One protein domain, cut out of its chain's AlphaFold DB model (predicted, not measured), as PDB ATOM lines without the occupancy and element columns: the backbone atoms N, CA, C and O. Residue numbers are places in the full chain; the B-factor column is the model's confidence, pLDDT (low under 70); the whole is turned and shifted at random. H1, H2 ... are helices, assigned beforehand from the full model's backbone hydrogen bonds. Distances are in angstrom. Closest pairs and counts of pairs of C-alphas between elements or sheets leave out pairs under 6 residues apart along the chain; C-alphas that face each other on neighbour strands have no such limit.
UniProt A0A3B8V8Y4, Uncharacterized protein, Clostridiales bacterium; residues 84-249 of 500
ATOM      1  N   GLY A  84     216.451 231.625 153.351       80.06
ATOM      2  CA  GLY A  84     216.680 232.944 153.939       80.06
ATOM      3  C   GLY A  84     215.873 234.025 153.224       80.06
ATOM      4  O   GLY A  84     215.151 234.774 153.871       80.06
ATOM      5  N   THR A  85     215.888 234.040 151.888       82.12
ATOM      6  CA  THR A  85     215.096 234.981 151.081       82.12
ATOM      7  C   THR A  85     213.593 234.804 151.311       82.12
ATOM      8  O   THR A  85     212.890 235.793 151.484       82.12
ATOM      9  N   VAL A  86     213.086 233.568 151.365       80.50
ATOM     10  CA  VAL A  86     211.665 233.281 151.638       80.50
ATOM     11  C   VAL A  86     211.268 233.701 153.056       80.50
ATOM     12  O   VAL A  86     210.207 234.296 153.225       80.50
ATOM     13  N   VAL A  87     212.115 233.465 154.061       82.56
ATOM     14  CA  VAL A  87     211.873 233.896 155.449       82.56
ATOM     15  C   VAL A  87     211.930 235.420 155.571       82.56
ATOM     16  O   VAL A  87     211.042 236.002 156.183       82.56
ATOM     17  N   THR A  88     212.903 236.093 154.949       79.38
ATOM     18  CA  THR A  88     212.995 237.563 154.959       79.38
ATOM     19  C   THR A  88     211.839 238.209 154.197       79.38
ATOM     20  O   THR A  88     211.231 239.136 154.717       79.38
ATOM     21  N   VAL A  89     211.468 237.715 153.010       80.25
ATOM     22  CA  VAL A  89     210.300 238.223 152.263       80.25
ATOM     23  C   VAL A  89     208.996 237.918 153.006       80.25
ATOM     24  O   VAL A  89     208.102 238.759 153.013       80.25
ATOM     25  N   GLY A  90     208.891 236.764 153.671       76.50
ATOM     26  CA  GLY A  90     207.770 236.431 154.549       76.50
ATOM     27  C   GLY A  90     207.653 237.397 155.728       76.50
ATOM     28  O   GLY A  90     206.594 237.979 155.928       76.50
ATOM     29  N   ALA A  91     208.749 237.638 156.451       74.69
ATOM     30  CA  ALA A  91     208.798 238.574 157.572       74.69
ATOM     31  C   ALA A  91     208.534 240.028 157.143       74.69
ATOM     32  O   ALA A  91     207.785 240.729 157.810       74.69
ATOM     33  N   VAL A  92     209.077 240.475 156.003       74.12
ATOM     34  CA  VAL A  92     208.796 241.813 155.452       74.12
ATOM     35  C   VAL A  92     207.322 241.950 155.068       74.12
ATOM     36  O   VAL A  92     206.708 242.948 155.428       74.12
ATOM     37  N   ARG A  93     206.726 240.948 154.407       70.94
ATOM     38  CA  ARG A  93     205.288 240.953 154.078       70.94
ATOM     39  C   ARG A  93     204.401 240.912 155.320       70.94
ATOM     40  O   ARG A  93     203.375 241.576 155.335       70.94
ATOM     41  N   MET A  94     204.792 240.156 156.345       71.06
ATOM     42  CA  MET A  94     204.048 240.065 157.601       71.06
ATOM     43  C   MET A  94     204.127 241.381 158.381       71.06
ATOM     44  O   MET A  94     203.090 241.905 158.760       71.06
ATOM     45  N   ASN A  95     205.308 242.000 158.481       72.62
ATOM     46  CA  ASN A  95     205.453 243.345 159.045       72.62
ATOM     47  C   ASN A  95     204.662 244.396 158.243       72.62
ATOM     48  O   ASN A  95     204.045 245.272 158.833       72.62
ATOM     49  N   GLN A  96     204.643 244.315 156.906       71.19
ATOM     50  CA  GLN A  96     203.840 245.212 156.062       71.19
ATOM     51  C   GLN A  96     202.331 245.019 156.274       71.19
ATOM     52  O   GLN A  96     201.598 246.004 156.286       71.19
ATOM     53  N   ALA A  97     201.870 243.780 156.470       69.06
ATOM     54  CA  ALA A  97     200.481 243.488 156.816       69.06
ATOM     55  C   ALA A  97     200.130 244.006 158.221       69.06
ATOM     56  O   ALA A  97     199.131 244.702 158.368       69.06
ATOM     57  N   ASP A  98     200.984 243.756 159.220       67.81
ATOM     58  CA  ASP A  98     200.839 244.278 160.584       67.81
ATOM     59  C   ASP A  98     200.757 245.815 160.591       67.81
ATOM     60  O   ASP A  98     199.871 246.385 161.224       67.81
ATOM     61  N   SER A  99     201.636 246.503 159.851       67.88
ATOM     62  CA  SER A  99     201.617 247.968 159.729       67.88
ATOM     63  C   SER A  99     200.379 248.491 158.996       67.88
ATOM     64  O   SER A  99     199.831 249.517 159.397       67.88
ATOM     65  N   ALA A 100     199.910 247.807 157.948       67.88
ATOM     66  CA  ALA A 100     198.693 248.197 157.233       67.88
ATOM     67  C   ALA A 100     197.437 248.030 158.107       67.88
ATOM     68  O   ALA A 100     196.595 248.924 158.142       67.88
ATOM     69  N   LEU A 101     197.350 246.930 158.866       67.69
ATOM     70  CA  LEU A 101     196.286 246.690 159.844       67.69
ATOM     71  C   LEU A 101     196.330 247.724 160.978       67.69
ATOM     72  O   LEU A 101     195.323 248.374 161.236       67.69
ATOM     73  N   SER A 102     197.504 247.961 161.578       69.38
ATOM     74  CA  SER A 102     197.721 249.016 162.585       69.38
ATOM     75  C   SER A 102     197.257 250.390 162.092       69.38
ATOM     76  O   SER A 102     196.542 251.099 162.798       69.38
ATOM     77  N   THR A 103     197.605 250.747 160.850       72.75
ATOM     78  CA  THR A 103     197.182 252.012 160.228       72.75
ATOM     79  C   THR A 103     195.661 252.081 160.078       72.75
ATOM     80  O   THR A 103     195.069 253.107 160.408       72.75
ATOM     81  N   GLY A 104     195.022 250.997 159.625       72.06
ATOM     82  CA  GLY A 104     193.566 250.914 159.485       72.06
ATOM     83  C   GLY A 104     192.829 251.046 160.819       72.06
ATOM     84  O   GLY A 104     191.915 251.856 160.933       72.06
ATOM     85  N   TYR A 105     193.269 250.324 161.851       74.31
ATOM     86  CA  TYR A 105     192.659 250.385 163.182       74.31
ATOM     87  C   TYR A 105     192.871 251.734 163.877       74.31
ATOM     88  O   TYR A 105     191.966 252.218 164.552       74.31
ATOM     89  N   ARG A 106     194.029 252.383 163.685       75.88
ATOM     90  CA  ARG A 106     194.244 253.754 164.174       75.88
ATOM     91  C   ARG A 106     193.362 254.764 163.427       75.88
ATOM     92  O   ARG A 106     192.872 255.703 164.043       75.88
ATOM     93  N   GLY A 107     193.110 254.543 162.135       78.50
ATOM     94  CA  GLY A 107     192.101 255.285 161.372       78.50
ATOM     95  C   GLY A 107     190.701 255.135 161.970       78.50
ATOM     96  O   GLY A 107     190.072 256.142 162.277       78.50
ATOM     97  N   ALA A 108     190.263 253.898 162.227       78.31
ATOM     98  CA  ALA A 108     188.972 253.611 162.856       78.31
ATOM     99  C   ALA A 108     188.845 254.209 164.271       78.31
ATOM    100  O   ALA A 108     187.769 254.678 164.630       78.31
ATOM    101  N   LEU A 109     189.930 254.264 165.056       78.69
ATOM    102  CA  LEU A 109     189.931 254.955 166.349       78.69
ATOM    103  C   LEU A 109     189.703 256.467 166.186       78.69
ATOM    104  O   LEU A 109     188.852 257.013 166.874       78.69
ATOM    105  N   TYR A 110     190.412 257.143 165.274       81.81
ATOM    106  CA  TYR A 110     190.179 258.575 165.031       81.81
ATOM    107  C   TYR A 110     188.777 258.853 164.458       81.81
ATOM    108  O   TYR A 110     188.165 259.856 164.822       81.81
ATOM    109  N   GLU A 111     188.252 257.964 163.609       81.12
ATOM    110  CA  GLU A 111     186.873 258.008 163.096       81.12
ATOM    111  C   GLU A 111     185.864 257.899 164.256       81.12
ATOM    112  O   GLU A 111     184.989 258.751 164.381       81.12
ATOM    113  N   LEU A 112     186.051 256.939 165.174       82.00
ATOM    114  CA  LEU A 112     185.195 256.728 166.348       82.00
ATOM    115  C   LEU A 112     185.258 257.894 167.350       82.00
ATOM    116  O   LEU A 112     184.214 258.382 167.779       82.00
ATOM    117  N   THR A 113     186.458 258.372 167.698       82.88
ATOM    118  CA  THR A 113     186.653 259.535 168.585       82.88
ATOM    119  C   THR A 113     186.036 260.797 167.978       82.88
ATOM    120  O   THR A 113     185.393 261.569 168.686       82.88
ATOM    121  N   GLY A 114     186.167 260.990 166.660       80.69
ATOM    122  CA  GLY A 114     185.511 262.078 165.934       80.69
ATOM    123  C   GLY A 114     183.986 261.997 166.026       80.69
ATOM    124  O   GLY A 114     183.348 262.962 166.439       80.69
ATOM    125  N   THR A 115     183.393 260.837 165.727       81.19
ATOM    126  CA  THR A 115     181.934 260.658 165.804       81.19
ATOM    127  C   THR A 115     181.399 260.821 167.233       81.19
ATOM    128  O   THR A 115     180.357 261.443 167.423       81.19
ATOM    129  N   LEU A 116     182.120 260.347 168.256       84.44
ATOM    130  CA  LEU A 116     181.742 260.541 169.664       84.44
ATOM    131  C   LEU A 116     181.891 261.998 170.149       84.44
ATOM    132  O   LEU A 116     181.206 262.398 171.090       84.44
ATOM    133  N   SER A 117     182.719 262.808 169.483       84.38
ATOM    134  CA  SER A 117     182.783 264.262 169.690       84.38
ATOM    135  C   SER A 117     181.567 264.990 169.090       84.38
ATOM    136  O   SER A 117     181.043 265.922 169.700       84.38
ATOM    137  N   GLU A 118     181.047 264.530 167.946       84.75
ATOM    138  CA  GLU A 118     179.777 265.040 167.397       84.75
ATOM    139  C   GLU A 118     178.588 264.638 168.293       84.75
ATOM    140  O   GLU A 118     177.780 265.493 168.657       84.75
ATOM    141  N   VAL A 119     178.547 263.383 168.772       85.69
ATOM    142  CA  VAL A 119     177.589 262.922 169.802       85.69
ATOM    143  C   VAL A 119     177.648 263.802 171.060       85.69
ATOM    144  O   VAL A 119     176.603 264.130 171.625       85.69
ATOM    145  N   ASP A 120     178.840 264.244 171.480       88.00
ATOM    146  CA  ASP A 120     179.005 265.183 172.598       88.00
ATOM    147  C   ASP A 120     178.355 266.542 172.303       88.00
ATOM    148  O   ASP A 120     177.646 267.103 173.140       88.00
ATOM    149  N   GLY A 121     178.561 267.068 171.092       84.44
ATOM    150  CA  GLY A 121     177.910 268.277 170.587       84.44
ATOM    151  C   GLY A 121     176.384 268.168 170.555       84.44
ATOM    152  O   GLY A 121     175.692 269.101 170.969       84.44
ATOM    153  N   ASP A 122     175.856 267.029 170.119       88.25
ATOM    154  CA  ASP A 122     174.421 266.781 169.978       88.25
ATOM    155  C   ASP A 122     173.717 266.604 171.325       88.25
ATOM    156  O   ASP A 122     172.711 267.271 171.587       88.25
ATOM    157  N   LEU A 123     174.290 265.804 172.228       89.25
ATOM    158  CA  LEU A 123     173.829 265.681 173.614       89.25
ATOM    159  C   LEU A 123     173.874 267.036 174.332       89.25
ATOM    160  O   LEU A 123     172.908 267.421 174.998       89.25
ATOM    161  N   ALA A 124     174.957 267.797 174.145       90.06
ATOM    162  CA  ALA A 124     175.104 269.123 174.724       90.06
ATOM    163  C   ALA A 124     174.113 270.151 174.156       90.06
ATOM    164  O   ALA A 124     173.695 271.019 174.918       90.06
ATOM    165  N   LYS A 125     173.697 270.070 172.881       89.19
ATOM    166  CA  LYS A 125     172.571 270.860 172.335       89.19
ATOM    167  C   LYS A 125     171.244 270.422 172.970       89.19
ATOM    168  O   LYS A 125     170.504 271.250 173.504       89.19
ATOM    169  N   ALA A 126     170.947 269.123 172.923       90.38
ATOM    170  CA  ALA A 126     169.651 268.566 173.300       90.38
ATOM    171  C   ALA A 126     169.301 268.830 174.775       90.38
ATOM    172  O   ALA A 126     168.189 269.270 175.071       90.38
ATOM    173  N   ARG A 127     170.258 268.630 175.694       92.31
ATOM    174  CA  ARG A 127     170.045 268.719 177.152       92.31
ATOM    175  C   ARG A 127     169.593 270.100 177.654       92.31
ATOM    176  O   ARG A 127     168.900 270.182 178.666       92.31
ATOM    177  N   VAL A 128     169.923 271.175 176.929       90.62
ATOM    178  CA  VAL A 128     169.511 272.555 177.258       90.62
ATOM    179  C   VAL A 128     168.433 273.135 176.329       90.62
ATOM    180  O   VAL A 128     167.792 274.108 176.710       90.62
ATOM    181  N   SER A 129     168.178 272.558 175.152       89.69
ATOM    182  CA  SER A 129     167.125 273.031 174.229       89.69
ATOM    183  C   SER A 129     165.703 272.874 174.791       89.69
ATOM    184  O   SER A 129     165.386 271.845 175.391       89.69
ATOM    185  N   SER A 130     164.821 273.860 174.592       87.31
ATOM    186  CA  SER A 130     163.409 273.833 175.032       87.31
ATOM    187  C   SER A 130     162.380 273.741 173.894       87.31
ATOM    188  O   SER A 130     161.209 273.418 174.141       87.31
ATOM    189  N   GLY A 131     162.783 274.059 172.662       84.62
ATOM    190  CA  GLY A 131     161.913 274.155 171.496       84.62
ATOM    191  C   GLY A 131     161.922 272.882 170.672       84.62
ATOM    192  O   GLY A 131     162.976 272.440 170.219       84.62
ATOM    193  N   GLY A 132     160.734 272.340 170.384       83.62
ATOM    194  CA  GLY A 132     160.590 271.078 169.652       83.62
ATOM    195  C   GLY A 132     161.367 271.035 168.330       83.62
ATOM    196  O   GLY A 132     161.950 270.015 167.999       83.62
ATOM    197  N   ARG A 133     161.484 272.155 167.605       83.19
ATOM    198  CA  ARG A 133     162.262 272.215 166.354       83.19
ATOM    199  C   ARG A 133     163.775 272.081 166.563       83.19
ATOM    200  O   ARG A 133     164.421 271.454 165.725       83.19
ATOM    201  N   ALA A 134     164.321 272.683 167.622       77.81
ATOM    202  CA  ALA A 134     165.745 272.637 167.958       77.81
ATOM    203  C   ALA A 134     166.107 271.290 168.603       77.81
ATOM    204  O   ALA A 134     167.097 270.670 168.219       77.81
ATOM    205  N   GLN A 135     165.234 270.797 169.488       87.12
ATOM    206  CA  GLN A 135     165.272 269.436 170.023       87.12
ATOM    207  C   GLN A 135     165.258 268.405 168.886       87.12
ATOM    208  O   GLN A 135     166.133 267.551 168.836       87.12
ATOM    209  N   SER A 136     164.338 268.507 167.918       85.88
ATOM    210  CA  SER A 136     164.307 267.588 166.772       85.88
ATOM    211  C   SER A 136     165.559 267.646 165.896       85.88
ATOM    212  O   SER A 136     165.902 266.629 165.308       85.88
ATOM    213  N   GLU A 137     166.234 268.794 165.789       84.94
ATOM    214  CA  GLU A 137     167.508 268.899 165.062       84.94
ATOM    215  C   GLU A 137     168.585 268.099 165.812       84.94
ATOM    216  O   GLU A 137     169.025 267.064 165.320       84.94
ATOM    217  N   ALA A 138     168.872 268.467 167.065       80.81
ATOM    218  CA  ALA A 138     169.901 267.818 167.882       80.81
ATOM    219  C   ALA A 138     169.662 266.315 168.123       80.81
ATOM    220  O   ALA A 138     170.616 265.547 168.172       80.81
ATOM    221  N   LEU A 139     168.407 265.872 168.256       84.25
ATOM    222  CA  LEU A 139     168.074 264.453 168.428       84.25
ATOM    223  C   LEU A 139     168.150 263.666 167.106       84.25
ATOM    224  O   LEU A 139     168.435 262.471 167.130       84.25
ATOM    225  N   THR A 140     167.920 264.304 165.951       83.31
ATOM    226  CA  THR A 140     168.131 263.650 164.645       83.31
ATOM    227  C   THR A 140     169.621 263.510 164.357       83.31
ATOM    228  O   THR A 140     170.049 262.438 163.931       83.31
ATOM    229  N   ASP A 141     170.403 264.556 164.642       82.50
ATOM    230  CA  ASP A 141     171.865 264.534 164.554       82.50
ATOM    231  C   ASP A 141     172.420 263.391 165.436       82.50
ATOM    232  O   ASP A 141     173.043 262.460 164.920       82.50
ATOM    233  N   LEU A 142     172.042 263.360 166.725       85.19
ATOM    234  CA  LEU A 142     172.435 262.330 167.699       85.19
ATOM    235  C   LEU A 142     172.128 260.899 167.231       85.19
ATOM    236  O   LEU A 142     172.974 260.013 167.354       85.19
ATOM    237  N   LEU A 143     170.929 260.664 166.686       79.75
ATOM    238  CA  LEU A 143     170.526 259.359 166.154       79.75
ATOM    239  C   LEU A 143     171.421 258.920 164.984       79.75
ATOM    240  O   LEU A 143     171.805 257.752 164.911       79.75
ATOM    241  N   VAL A 144     171.776 259.839 164.082       80.06
ATOM    242  CA  VAL A 144     172.669 259.545 162.952       80.06
ATOM    243  C   VAL A 144     174.094 259.278 163.440       80.06
ATOM    244  O   VAL A 144     174.673 258.258 163.065       80.06
ATOM    245  N   GLN A 145     174.644 260.133 164.306       83.69
ATOM    246  CA  GLN A 145     176.014 259.970 164.805       83.69
ATOM    247  C   GLN A 145     176.171 258.695 165.646       83.69
ATOM    248  O   GLN A 145     177.152 257.975 165.481       83.69
ATOM    249  N   ALA A 146     175.180 258.336 166.470       78.81
ATOM    250  CA  ALA A 146     175.200 257.089 167.232       78.81
ATOM    251  C   ALA A 146     175.282 255.841 166.327       78.81
ATOM    252  O   ALA A 146     176.063 254.929 166.603       78.81
ATOM    253  N   ARG A 147     174.537 255.820 165.211       77.06
ATOM    254  CA  ARG A 147     174.558 254.719 164.228       77.06
ATOM    255  C   ARG A 147     175.829 254.708 163.364       77.06
ATOM    256  O   ARG A 147     176.276 253.639 162.953       77.06
ATOM    257  N   LEU A 148     176.448 255.866 163.119       77.69
ATOM    258  CA  LEU A 148     177.766 255.947 162.477       77.69
ATOM    259  C   LEU A 148     178.880 255.441 163.406       77.69
ATOM    260  O   LEU A 148     179.726 254.663 162.969       77.69
ATOM    261  N   ALA A 149     178.852 255.819 164.686       79.81
ATOM    262  CA  ALA A 149     179.804 255.344 165.686       79.81
ATOM    263  C   ALA A 149     179.703 253.824 165.879       79.81
ATOM    264  O   ALA A 149     180.733 253.160 165.945       79.81
ATOM    265  N   GLU A 150     178.485 253.267 165.889       74.62
ATOM    266  CA  GLU A 150     178.232 251.821 165.954       74.62
ATOM    267  C   GLU A 150     178.919 251.087 164.790       74.62
ATOM    268  O   GLU A 150     179.744 250.203 165.018       74.62
ATOM    269  N   ASN A 151     178.693 251.518 163.544       75.31
ATOM    270  CA  ASN A 151     179.356 250.902 162.392       75.31
ATOM    271  C   ASN A 151     180.882 251.108 162.376       75.31
ATOM    272  O   ASN A 151     181.610 250.331 161.761       75.31
ATOM    273  N   THR A 152     181.399 252.155 163.017       75.38
ATOM    274  CA  THR A 152     182.847 252.381 163.136       75.38
ATOM    275  C   THR A 152     183.487 251.521 164.213       75.38
ATOM    276  O   THR A 152     184.589 251.010 164.015       75.38
ATOM    277  N   LEU A 153     182.770 251.286 165.302       75.50
ATOM    278  CA  LEU A 153     183.151 250.381 166.372       75.50
ATOM    279  C   LEU A 153     183.222 248.921 165.886       75.50
ATOM    280  O   LEU A 153     184.210 248.251 166.172       75.50
ATOM    281  N   GLU A 154     182.297 248.476 165.019       73.94
ATOM    282  CA  GLU A 154     182.360 247.162 164.334       73.94
ATOM    283  C   GLU A 154     183.681 246.918 163.563       73.94
ATOM    284  O   GLU A 154     184.048 245.772 163.288       73.94
ATOM    285  N   LYS A 155     184.406 247.983 163.183       72.56
ATOM    286  CA  LYS A 155     185.695 247.914 162.463       72.56
ATOM    287  C   LYS A 155     186.890 247.746 163.417       72.56
ATOM    288  O   LYS A 155     188.006 247.500 162.947       72.56
ATOM    289  N   PHE A 156     186.699 247.915 164.728       69.62
ATOM    290  CA  PHE A 156     187.768 247.932 165.728       69.62
ATOM    291  C   PHE A 156     188.004 246.529 166.336       69.62
ATOM    292  O   PHE A 156     187.048 245.822 166.640       69.62
ATOM    293  N   PRO A 157     189.261 246.077 166.534       61.19
ATOM    294  CA  PRO A 157     189.570 244.674 166.837       61.19
ATOM    295  C   PRO A 157     189.430 244.291 168.327       61.19
ATOM    296  O   PRO A 157     190.195 243.464 168.828       61.19
ATOM    297  N   VAL A 158     188.475 244.887 169.045       62.72
ATOM    298  CA  VAL A 158     188.084 244.448 170.398       62.72
ATOM    299  C   VAL A 158     187.415 243.072 170.358       62.72
ATOM    300  O   VAL A 158     187.017 242.579 169.302       62.72
ATOM    301  N   ASP A 159     187.325 242.408 171.511       57.91
ATOM    302  CA  ASP A 159     186.564 241.169 171.623       57.91
ATOM    303  C   ASP A 159     185.121 241.393 172.080       57.91
ATOM    304  O   ASP A 159     184.738 242.444 172.594       57.91
ATOM    305  N   SER A 160     184.311 240.356 171.869       53.06
ATOM    306  CA  SER A 160     182.869 240.334 172.114       53.06
ATOM    307  C   SER A 160     182.472 240.349 173.597       53.06
ATOM    308  O   SER A 160     181.331 240.022 173.910       53.06
ATOM    309  N   GLU A 161     183.399 240.661 174.502       47.97
ATOM    310  CA  GLU A 161     183.110 240.962 175.906       47.97
ATOM    311  C   GLU A 161     183.340 242.458 176.170       47.97
ATOM    312  O   GLU A 161     182.438 243.114 176.689       47.97
ATOM    313  N   THR A 162     184.464 243.040 175.718       52.88
ATOM    314  CA  THR A 162     184.728 244.481 175.919       52.88
ATOM    315  C   THR A 162     183.867 245.397 175.033       52.88
ATOM    316  O   THR A 162     183.509 246.496 175.454       52.88
ATOM    317  N   ASP A 163     183.494 244.964 173.823       58.88
ATOM    318  CA  ASP A 163     182.708 245.783 172.880       58.88
ATOM    319  C   ASP A 163     181.266 246.070 173.347       58.88
ATOM    320  O   ASP A 163     180.728 247.167 173.164       58.88
ATOM    321  N   VAL A 164     180.650 245.074 173.996       56.94
ATOM    322  CA  VAL A 164     179.203 244.985 174.271       56.94
ATOM    323  C   VAL A 164     178.646 246.257 174.904       56.94
ATOM    324  O   VAL A 164     177.533 246.681 174.599       56.94
ATOM    325  N   ASN A 165     179.423 246.872 175.792       60.31
ATOM    326  CA  ASN A 165     179.002 248.011 176.591       60.31
ATOM    327  C   ASN A 165     179.111 249.360 175.853       60.31
ATOM    328  O   ASN A 165     178.278 250.236 176.092       60.31
ATOM    329  N   MET A 166     180.050 249.510 174.910       68.19
ATOM    330  CA  MET A 166     180.103 250.673 174.014       68.19
ATOM    331  C   MET A 166     178.983 250.584 172.967       68.19
ATOM    332  O   MET A 166     178.200 251.523 172.818       68.19
ATOM    333  N   THR A 167     178.826 249.420 172.329       69.88
ATOM    334  CA  THR A 167     177.721 249.136 171.400       69.88
ATOM    335  C   THR A 167     176.357 249.335 172.080       69.88
ATOM    336  O   THR A 167     175.444 249.922 171.492       69.88
ATOM    337  N   ALA A 168     176.216 248.958 173.357       65.62
ATOM    338  CA  ALA A 168     175.013 249.232 174.143       65.62
ATOM    339  C   ALA A 168     174.815 250.720 174.488       65.62
ATOM    340  O   ALA A 168     173.670 251.167 174.526       65.62
ATOM    341  N   PHE A 169     175.874 251.500 174.740       76.94
ATOM    342  CA  PHE A 169     175.754 252.954 174.921       76.94
ATOM    343  C   PHE A 169     175.252 253.634 173.641       76.94
ATOM    344  O   PHE A 169     174.279 254.385 173.695       76.94
ATOM    345  N   LEU A 170     175.852 253.311 172.494       76.25
ATOM    346  CA  LEU A 170     175.498 253.893 171.198       76.25
ATOM    347  C   LEU A 170     174.064 253.542 170.779       76.25
ATOM    348  O   LEU A 170     173.298 254.433 170.412       76.25
ATOM    349  N   ASN A 171     173.647 252.281 170.943       72.06
ATOM    350  CA  ASN A 171     172.249 251.890 170.732       72.06
ATOM    351  C   ASN A 171     171.290 252.673 171.641       72.06
ATOM    352  O   ASN A 171     170.324 253.252 171.150       72.06
ATOM    353  N   ARG A 172     171.581 252.774 172.949       70.50
ATOM    354  CA  ARG A 172     170.757 253.556 173.891       70.50
ATOM    355  C   ARG A 172     170.680 255.035 173.507       70.50
ATOM    356  O   ARG A 172     169.612 255.618 173.655       70.50
ATOM    357  N   ALA A 173     171.768 255.634 173.020       78.19
ATOM    358  CA  ALA A 173     171.783 257.025 172.571       78.19
ATOM    359  C   ALA A 173     170.872 257.237 171.351       78.19
ATOM    360  O   ALA A 173     170.045 258.149 171.363       78.19
ATOM    361  N   GLY A 174     170.958 256.354 170.350       73.06
ATOM    362  CA  GLY A 174     170.066 256.366 169.190       73.06
ATOM    363  C   GLY A 174     168.597 256.156 169.570       73.06
ATOM    364  O   GLY A 174     167.748 256.971 169.219       73.06
ATOM    365  N   ASP A 175     168.293 255.111 170.338       73.00
ATOM    366  CA  ASP A 175     166.917 254.749 170.703       73.00
ATOM    367  C   ASP A 175     166.268 255.799 171.627       73.00
ATOM    368  O   ASP A 175     165.099 256.150 171.460       73.00
ATOM    369  N   ALA A 176     167.030 256.381 172.564       77.62
ATOM    370  CA  ALA A 176     166.552 257.483 173.397       77.62
ATOM    371  C   ALA A 176     166.281 258.747 172.567       77.62
ATOM    372  O   ALA A 176     165.250 259.394 172.759       77.62
ATOM    373  N   ALA A 177     167.166 259.085 171.623       79.88
ATOM    374  CA  ALA A 177     166.958 260.213 170.722       79.88
ATOM    375  C   ALA A 177     165.710 260.016 169.847       79.88
ATOM    376  O   ALA A 177     164.900 260.928 169.680       79.88
ATOM    377  N   GLN A 178     165.513 258.792 169.362       76.38
ATOM    378  CA  GLN A 178     164.388 258.391 168.531       76.38
ATOM    379  C   GLN A 178     163.047 258.437 169.287       76.38
ATOM    380  O   GLN A 178     162.107 259.078 168.816       76.38
ATOM    381  N   ALA A 179     162.969 257.898 170.506       77.25
ATOM    382  CA  ALA A 179     161.772 258.012 171.348       77.25
ATOM    383  C   ALA A 179     161.440 259.468 171.739       77.25
ATOM    384  O   ALA A 179     160.269 259.843 171.856       77.25
ATOM    385  N   MET A 180     162.454 260.322 171.918       85.56
ATOM    386  CA  MET A 180     162.252 261.759 172.147       85.56
ATOM    387  C   MET A 180     161.759 262.484 170.884       85.56
ATOM    388  O   MET A 180     160.879 263.342 170.984       85.56
ATOM    389  N   LEU A 181     162.245 262.106 169.696       83.00
ATOM    390  CA  LEU A 181     161.724 262.591 168.412       83.00
ATOM    391  C   LEU A 181     160.242 262.241 168.226       83.00
ATOM    392  O   LEU A 181     159.483 263.093 167.767       83.00
ATOM    393  N   GLU A 182     159.804 261.037 168.607       78.94
ATOM    394  CA  GLU A 182     158.392 260.641 168.501       78.94
ATOM    395  C   GLU A 182     157.464 261.480 169.387       78.94
ATOM    396  O   GLU A 182     156.435 261.962 168.909       78.94
ATOM    397  N   LYS A 183     157.857 261.753 170.639       84.12
ATOM    398  CA  LYS A 183     157.123 262.674 171.530       84.12
ATOM    399  C   LYS A 183     156.946 264.051 170.890       84.12
ATOM    400  O   LYS A 183     155.841 264.589 170.856       84.12
ATOM    401  N   ILE A 184     158.020 264.603 170.324       85.50
ATOM    402  CA  ILE A 184     157.985 265.919 169.673       85.50
ATOM    403  C   ILE A 184     157.124 265.886 168.397       85.50
ATOM    404  O   ILE A 184     156.348 266.812 168.160       85.50
ATOM    405  N   ARG A 185     157.182 264.801 167.608       82.88
ATOM    406  CA  ARG A 185     156.300 264.565 166.444       82.88
ATOM    407  C   ARG A 185     154.818 264.493 166.840       82.88
ATOM    408  O   ARG A 185     153.975 264.962 166.080       82.88
ATOM    409  N   ALA A 186     154.504 263.966 168.024       85.19
ATOM    410  CA  ALA A 186     153.155 263.962 168.600       85.19
ATOM    411  C   ALA A 186     152.711 265.331 169.169       85.19
ATOM    412  O   ALA A 186     151.548 265.496 169.537       85.19
ATOM    413  N   GLY A 187     153.607 266.326 169.221       83.75
ATOM    414  CA  GLY A 187     153.353 267.644 169.811       83.75
ATOM    415  C   GLY A 187     153.537 267.702 171.332       83.75
ATOM    416  O   GLY A 187     153.171 268.700 171.955       83.75
ATOM    417  N   GLU A 188     154.099 266.656 171.940       87.31
ATOM    418  CA  GLU A 188     154.461 266.638 173.357       87.31
ATOM    419  C   GLU A 188     155.783 267.381 173.611       87.31
ATOM    420  O   GLU A 188     156.576 267.642 172.704       87.31
ATOM    421  N   LYS A 189     156.036 267.731 174.878       87.94
ATOM    422  CA  LYS A 189     157.312 268.303 175.326       87.94
ATOM    423  C   LYS A 189     158.139 267.251 176.053       87.94
ATOM    424  O   LYS A 189     157.582 266.436 176.785       87.94
ATOM    425  N   LEU A 190     159.463 267.339 175.925       87.38
ATOM    426  CA  LEU A 190     160.391 266.516 176.702       87.38
ATOM    427  C   LEU A 190     160.136 266.679 178.208       87.38
ATOM    428  O   LEU A 190     160.013 267.793 178.728       87.38
ATOM    429  N   SER A 191     160.029 265.549 178.903       88.06
ATOM    430  CA  SER A 191     159.778 265.485 180.341       88.06
ATOM    431  C   SER A 191     161.062 265.692 181.152       88.06
ATOM    432  O   SER A 191     162.171 265.537 180.644       88.06
ATOM    433  N   ALA A 192     160.937 265.951 182.457       82.81
ATOM    434  CA  ALA A 192     162.093 266.004 183.361       82.81
ATOM    435  C   ALA A 192     162.911 264.691 183.374       82.81
ATOM    436  O   ALA A 192     164.119 264.714 183.600       82.81
ATOM    437  N   SER A 193     162.270 263.550 183.095       74.88
ATOM    438  CA  SER A 193     162.939 262.264 182.864       74.88
ATOM    439  C   SER A 193     163.745 262.238 181.564       74.88
ATOM    440  O   SER A 193     164.852 261.718 181.573       74.88
ATOM    441  N   ASP A 194     163.240 262.831 180.478       84.50
ATOM    442  CA  ASP A 194     163.943 262.877 179.188       84.50
ATOM    443  C   ASP A 194     165.219 263.726 179.286       84.50
ATOM    444  O   ASP A 194     166.296 263.258 178.923       84.50
ATOM    445  N   TYR A 195     165.139 264.919 179.894       87.50
ATOM    446  CA  TYR A 195     166.328 265.735 180.181       87.50
ATOM    447  C   TYR A 195     167.324 265.016 181.100       87.50
ATOM    448  O   TYR A 195     168.527 265.099 180.875       87.50
ATOM    449  N   LYS A 196     166.852 264.258 182.101       82.62
ATOM    450  CA  LYS A 196     167.745 263.457 182.951       82.62
ATOM    451  C   LYS A 196     168.454 262.349 182.161       82.62
ATOM    452  O   LYS A 196     169.621 262.079 182.429       82.62
ATOM    453  N   THR A 197     167.787 261.729 181.188       79.50
ATOM    454  CA  THR A 197     168.423 260.768 180.276       79.50
ATOM    455  C   THR A 197     169.480 261.455 179.407       79.50
ATOM    456  O   THR A 197     170.584 260.933 179.301       79.50
ATOM    457  N   LEU A 198     169.202 262.648 178.866       87.06
ATOM    458  CA  LEU A 198     170.179 263.435 178.096       87.06
ATOM    459  C   LEU A 198     171.413 263.824 178.929       87.06
ATOM    460  O   LEU A 198     172.532 263.608 178.475       87.06
ATOM    461  N   GLU A 199     171.234 264.315 180.158       86.00
ATOM    462  CA  GLU A 199     172.349 264.636 181.071       86.00
ATOM    463  C   GLU A 199     173.164 263.393 181.465       86.00
ATOM    464  O   GLU A 199     174.393 263.431 181.471       86.00
ATOM    465  N   ASN A 200     172.504 262.260 181.740       80.19
ATOM    466  CA  ASN A 200     173.190 260.995 182.016       80.19
ATOM    467  C   ASN A 200     174.029 260.530 180.811       80.19
ATOM    468  O   ASN A 200     175.162 260.087 180.990       80.19
ATOM    469  N   MET A 201     173.480 260.620 179.594       85.44
ATOM    470  CA  MET A 201     174.191 260.247 178.369       85.44
ATOM    471  C   MET A 201     175.347 261.207 178.080       85.44
ATOM    472  O   MET A 201     176.423 260.737 177.737       85.44
ATOM    473  N   TYR A 202     175.174 262.515 178.295       88.81
ATOM    474  CA  TYR A 202     176.242 263.512 178.161       88.81
ATOM    475  C   TYR A 202     177.401 263.248 179.137       88.81
ATOM    476  O   TYR A 202     178.558 263.158 178.731       88.81
ATOM    477  N   ALA A 203     177.094 263.023 180.418       84.56
ATOM    478  CA  ALA A 203     178.095 262.727 181.442       84.56
ATOM    479  C   ALA A 203     178.814 261.377 181.235       84.56
ATOM    480  O   ALA A 203     179.942 261.209 181.701       84.56
ATOM    481  N   LEU A 204     178.181 260.413 180.557       78.06
ATOM    482  CA  LEU A 204     178.816 259.161 180.139       78.06
ATOM    483  C   LEU A 204     179.673 259.362 178.879       78.06
ATOM    484  O   LEU A 204     180.820 258.920 178.857       78.06
ATOM    485  N   ASN A 205     179.161 260.088 177.879       86.69
ATOM    486  CA  ASN A 205     179.877 260.398 176.642       86.69
ATOM    487  C   ASN A 205     181.188 261.141 176.912       86.69
ATOM    488  O   ASN A 205     182.222 260.733 176.395       86.69
ATOM    489  N   LYS A 206     181.175 262.153 177.792       85.69
ATOM    490  CA  LYS A 206     182.381 262.906 178.167       85.69
ATOM    491  C   LYS A 206     183.490 261.991 178.711       85.69
ATOM    492  O   LYS A 206     184.619 262.088 178.245       85.69
ATOM    493  N   LYS A 207     183.170 261.040 179.601       80.06
ATOM    494  CA  LYS A 207     184.146 260.049 180.114       80.06
ATOM    495  C   LYS A 207     184.696 259.141 179.011       80.06
ATOM    496  O   LYS A 207     185.883 258.834 178.997       80.06
ATOM    497  N   ILE A 208     183.827 258.689 178.106       79.06
ATOM    498  CA  ILE A 208     184.211 257.840 176.971       79.06
ATOM    499  C   ILE A 208     185.147 258.613 176.033       79.06
ATOM    500  O   ILE A 208     186.177 258.086 175.620       79.06
ATOM    501  N   LEU A 209     184.821 259.871 175.734       83.00
ATOM    502  CA  LEU A 209     185.617 260.747 174.882       83.00
ATOM    503  C   LEU A 209     186.965 261.106 175.526       83.00
ATOM    504  O   LEU A 209     187.970 261.141 174.821       83.00
ATOM    505  N   GLU A 210     187.018 261.309 176.846       82.94
ATOM    506  CA  GLU A 210     188.259 261.494 177.614       82.94
ATOM    507  C   GLU A 210     189.178 260.256 177.503       82.94
ATOM    508  O   GLU A 210     190.341 260.393 177.120       82.94
ATOM    509  N   GLU A 211     188.652 259.046 177.736       79.12
ATOM    510  CA  GLU A 211     189.403 257.781 177.603       79.12
ATOM    511  C   GLU A 211     189.874 257.516 176.161       79.12
ATOM    512  O   GLU A 211     191.034 257.163 175.942       79.12
ATOM    513  N   LEU A 212     189.015 257.723 175.153       79.62
ATOM    514  CA  LEU A 212     189.378 257.534 173.741       79.62
ATOM    515  C   LEU A 212     190.366 258.592 173.231       79.62
ATOM    516  O   LEU A 212     191.218 258.277 172.398       79.62
ATOM    517  N   SER A 213     190.286 259.828 173.729       79.88
ATOM    518  CA  SER A 213     191.253 260.882 173.402       79.88
ATOM    519  C   SER A 213     192.632 260.530 173.957       79.88
ATOM    520  O   SER A 213     193.590 260.482 173.184       79.88
ATOM    521  N   ALA A 214     192.717 260.174 175.246       80.50
ATOM    522  CA  ALA A 214     193.957 259.722 175.880       80.50
ATOM    523  C   ALA A 214     194.544 258.486 175.175       80.50
ATOM    524  O   ALA A 214     195.729 258.464 174.841       80.50
ATOM    525  N   LEU A 215     193.701 257.497 174.851       77.50
ATOM    526  CA  LEU A 215     194.094 256.332 174.059       77.50
ATOM    527  C   LEU A 215     194.681 256.745 172.699       77.50
ATOM    528  O   LEU A 215     195.680 256.172 172.278       77.50
ATOM    529  N   SER A 216     194.093 257.737 172.020       73.62
ATOM    530  CA  SER A 216     194.552 258.208 170.705       73.62
ATOM    531  C   SER A 216     195.862 259.014 170.732       73.62
ATOM    532  O   SER A 216     196.573 259.040 169.723       73.62
ATOM    533  N   GLU A 217     196.196 259.634 171.872       76.62
ATOM    534  CA  GLU A 217     197.461 260.347 172.107       76.62
ATOM    535  C   GLU A 217     198.593 259.404 172.546       76.62
ATOM    536  O   GLU A 217     199.736 259.562 172.113       76.62
ATOM    537  N   GLU A 218     198.295 258.395 173.372       73.00
ATOM    538  CA  GLU A 218     199.290 257.429 173.859       73.00
ATOM    539  C   GLU A 218     199.632 256.306 172.856       73.00
ATOM    540  O   GLU A 218     200.562 255.528 173.099       73.00
ATOM    541  N   LEU A 219     198.900 256.194 171.742       71.06
ATOM    542  CA  LEU A 219     199.019 255.084 170.794       71.06
ATOM    543  C   LEU A 219     200.233 255.186 169.862       71.06
ATOM    544  O   LEU A 219     200.328 256.089 169.028       71.06
ATOM    545  N   THR A 220     201.093 254.166 169.881       70.69
ATOM    546  CA  THR A 220     202.058 253.932 168.795       70.69
ATOM    547  C   THR A 220     201.648 252.739 167.929       70.69
ATOM    548  O   THR A 220     200.992 251.803 168.394       70.69
ATOM    549  N   ASP A 221     202.110 252.708 166.673       67.50
ATOM    550  CA  ASP A 221     201.903 251.564 165.764       67.50
ATOM    551  C   ASP A 221     202.414 250.234 166.355       67.50
ATOM    552  O   ASP A 221     201.948 249.148 166.003       67.50
ATOM    553  N   LYS A 222     203.377 250.304 167.280       67.12
ATOM    554  CA  LYS A 222     203.924 249.146 167.988       67.12
ATOM    555  C   LYS A 222     202.947 248.596 169.029       67.12
ATOM    556  O   LYS A 222     202.896 247.380 169.200       67.12
ATOM    557  N   ASP A 223     202.184 249.450 169.706       67.69
ATOM    558  CA  ASP A 223     201.229 249.036 170.743       67.69
ATOM    559  C   ASP A 223     199.981 248.401 170.114       67.69
ATOM    560  O   ASP A 223     199.498 247.375 170.599       67.69
ATOM    561  N   MET A 224     199.555 248.909 168.950       68.38
ATOM    562  CA  MET A 224     198.543 248.269 168.098       68.38
ATOM    563  C   MET A 224     199.035 246.941 167.507       68.38
ATOM    564  O   MET A 224     198.337 245.929 167.576       68.38
ATOM    565  N   ALA A 225     200.273 246.884 167.001       65.12
ATOM    566  CA  ALA A 225     200.872 245.627 166.546       65.12
ATOM    567  C   ALA A 225     201.113 244.608 167.684       65.12
ATOM    568  O   ALA A 225     201.278 243.417 167.402       65.12
ATOM    569  N   ALA A 226     201.137 245.054 168.947       65.06
ATOM    570  CA  ALA A 226     201.175 244.200 170.132       65.06
ATOM    571  C   ALA A 226     199.775 243.727 170.558       65.06
ATOM    572  O   ALA A 226     199.635 242.561 170.920       65.06
ATOM    573  N   PHE A 227     198.742 244.572 170.453       65.00
ATOM    574  CA  PHE A 227     197.341 244.222 170.749       65.00
ATOM    575  C   PHE A 227     196.856 243.040 169.895       65.00
ATOM    576  O   PHE A 227     196.208 242.120 170.384       65.00
ATOM    577  N   MET A 228     197.298 242.991 168.634       61.62
ATOM    578  CA  MET A 228     197.050 241.876 167.710       61.62
ATOM    579  C   MET A 228     197.793 240.565 168.059       61.62
ATOM    580  O   MET A 228     197.647 239.580 167.334       61.62
ATOM    581  N   LYS A 229     198.638 240.538 169.104       62.09
ATOM    582  CA  LYS A 229     199.544 239.413 169.423       62.09
ATOM    583  C   LYS A 229     199.495 238.945 170.875       62.09
ATOM    584  O   LYS A 229     199.696 237.756 171.106       62.09
ATOM    585  N   ASP A 230     199.215 239.831 171.827       59.53
ATOM    586  CA  ASP A 230     198.905 239.472 173.211       59.53
ATOM    587  C   ASP A 230     197.795 240.384 173.757       59.53
ATOM    588  O   ASP A 230     197.804 241.598 173.542       59.53
ATOM    589  N   LYS A 231     196.835 239.775 174.456       54.16
ATOM    590  CA  LYS A 231     195.668 240.448 175.035       54.16
ATOM    591  C   LYS A 231     195.912 240.931 176.463       54.16
ATOM    592  O   LYS A 231     195.274 241.883 176.904       54.16
ATOM    593  N   ALA A 232     196.797 240.273 177.213       50.66
ATOM    594  CA  ALA A 232     196.945 240.536 178.640       50.66
ATOM    595  C   ALA A 232     197.849 241.755 178.900       50.66
ATOM    596  O   ALA A 232     199.046 241.723 178.628       50.66
ATOM    597  N   GLY A 233     197.284 242.822 179.475       51.44
ATOM    598  CA  GLY A 233     198.044 244.014 179.880       51.44
ATOM    599  C   GLY A 233     198.409 244.975 178.742       51.44
ATOM    600  O   GLY A 233     199.348 245.756 178.884       51.44
ATOM    601  N   ASN A 234     197.691 244.935 177.614       63.47
ATOM    602  CA  ASN A 234     197.801 245.967 176.583       63.47
ATOM    603  C   ASN A 234     196.976 247.213 176.972       63.47
ATOM    604  O   ASN A 234     195.837 247.077 177.415       63.47
ATOM    605  N   LYS A 235     197.516 248.421 176.752       62.78
ATOM    606  CA  LYS A 235     196.825 249.692 177.041       62.78
ATOM    607  C   LYS A 235     195.449 249.802 176.381       62.78
ATOM    608  O   LYS A 235     194.513 250.247 177.034       62.78
ATOM    609  N   VAL A 236     195.313 249.371 175.122       60.81
ATOM    610  CA  VAL A 236     194.038 249.412 174.380       60.81
ATOM    611  C   VAL A 236     192.945 248.675 175.153       60.81
ATOM    612  O   VAL A 236     191.838 249.183 175.294       60.81
ATOM    613  N   TYR A 237     193.283 247.506 175.705       64.62
ATOM    614  CA  TYR A 237     192.362 246.698 176.496       64.62
ATOM    615  C   TYR A 237     191.976 247.394 177.808       64.62
ATOM    616  O   TYR A 237     190.800 247.435 178.147       64.62
ATOM    617  N   GLU A 238     192.933 247.994 178.523       65.94
ATOM    618  CA  GLU A 238     192.655 248.692 179.788       65.94
ATOM    619  C   GLU A 238     191.781 249.950 179.588       65.94
ATOM    620  O   GLU A 238     190.834 250.140 180.345       65.94
ATOM    621  N   HIS A 239     192.000 250.756 178.538       67.25
ATOM    622  CA  HIS A 239     191.138 251.913 178.231       67.25
ATOM    623  C   HIS A 239     189.709 251.494 177.837       67.25
ATOM    624  O   HIS A 239     188.734 252.013 178.384       67.25
ATOM    625  N   PHE A 240     189.556 250.503 176.948       65.38
ATOM    626  CA  PHE A 240     188.231 249.968 176.602       65.38
ATOM    627  C   PHE A 240     187.533 249.313 177.808       65.38
ATOM    628  O   PHE A 240     186.310 249.363 177.914       65.38
ATOM    629  N   ARG A 241     188.294 248.781 178.768       64.31
ATOM    630  CA  ARG A 241     187.788 248.240 180.034       64.31
ATOM    631  C   ARG A 241     187.439 249.315 181.072       64.31
ATOM    632  O   ARG A 241     186.548 249.105 181.893       64.31
ATOM    633  N   ASN A 242     188.056 250.495 181.045       64.62
ATOM    634  CA  ASN A 242     187.564 251.642 181.818       64.62
ATOM    635  C   ASN A 242     186.211 252.123 181.267       64.62
ATOM    636  O   ASN A 242     185.258 252.295 182.029       64.62
ATOM    637  N   ILE A 243     186.101 252.226 179.939       60.38
ATOM    638  CA  ILE A 243     184.846 252.496 179.217       60.38
ATOM    639  C   ILE A 243     183.765 251.454 179.571       60.38
ATOM    640  O   ILE A 243     182.635 251.827 179.898       60.38
ATOM    641  N   GLU A 244     184.122 250.165 179.598       52.69
ATOM    642  CA  GLU A 244     183.255 249.056 180.025       52.69
ATOM    643  C   GLU A 244     182.658 249.302 181.424       52.69
ATOM    644  O   GLU A 244     181.442 249.214 181.600       52.69
ATOM    645  N   ASN A 245     183.488 249.686 182.404       56.41
ATOM    646  CA  ASN A 245     183.043 249.954 183.776       56.41
ATOM    647  C   ASN A 245     182.028 251.113 183.861       56.41
ATOM    648  O   ASN A 245     181.089 251.036 184.654       56.41
ATOM    649  N   PHE A 246     182.171 252.170 183.055       56.03
ATOM    650  CA  PHE A 246     181.258 253.324 183.101       56.03
ATOM    651  C   PHE A 246     179.869 253.038 182.505       56.03
ATOM    652  O   PHE A 246     178.880 253.633 182.933       56.03
ATOM    653  N   ALA A 247     179.769 252.131 181.533       40.47
ATOM    654  CA  ALA A 247     178.526 251.838 180.815       40.47
ATOM    655  C   ALA A 247     177.588 250.835 181.535       40.47
ATOM    656  O   ALA A 247     176.413 250.701 181.161       40.47
ATOM    657  N   ILE A 248     178.083 250.165 182.584       42.09
ATOM    658  CA  ILE A 248     177.350 249.166 183.384       42.09
ATOM    659  C   ILE A 248     176.306 249.806 184.327       42.09
ATOM    660  O   ILE A 248     175.283 249.186 184.613       42.09
ATOM    661  N   GLU A 249     176.505 251.045 184.789       44.38
ATOM    662  CA  GLU A 249     175.713 251.631 185.893       44.38
ATOM    663  C   GLU A 249     174.292 252.132 185.519       44.38
ATOM    664  O   GLU A 249     173.513 252.463 186.414       44.38
TER     665      GLU A 249
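Overview. This is residues 84 to 249 of the 500 residues of an uncharacterized protein of Clostridiales bacterium (UniProt A0A3B8V8Y4). Five helices, H1, H2, H3, H4 and H6, form a long up-and-down bundle, each running against the one before; residues 84 to 94 of H1 stick out at one end, and short H5 crosses H1. The printed part has 166 residues, with six named helices, H1 to H6 in order along the chain, that hold 134 of them, and no named strand; its class is all helix, and the whole is loose, with a radius of gyration of the C-alphas of 19.2 A and spans of 74 by 25 by 25 A.

Along the chain. H1, residues 84 to 126, runs 62.1 A from C-alpha 84 at (216.680, 232.944, 153.939). H2, residues 132 to 153, measures 30.8 A; H3, 164 to 185, 31.1 A; H4, 192 to 218, 39.3 A. H5 is 221 to 227; H6, 235 to 247, ends at C-alpha 247, (178.526, 251.838, 180.815).

Arrangement. Closest C-alphas: H2 and H3, a hairpin, touch at Leu 143 and Gly 174, 4.3 A; H4 and H6 at Ile 208 and Ile 243, 5.8 A. H1 and H5 touch about perpendicular, 90 degrees. Every O i to N i+4 pair is within hydrogen-bond range except in H4, 22 of 23.

Size, cuts and confidence. The printed part has no cut and no long link. Residues 97 to 102, 156 to 168 and 221 to 249 are under pLDDT 70.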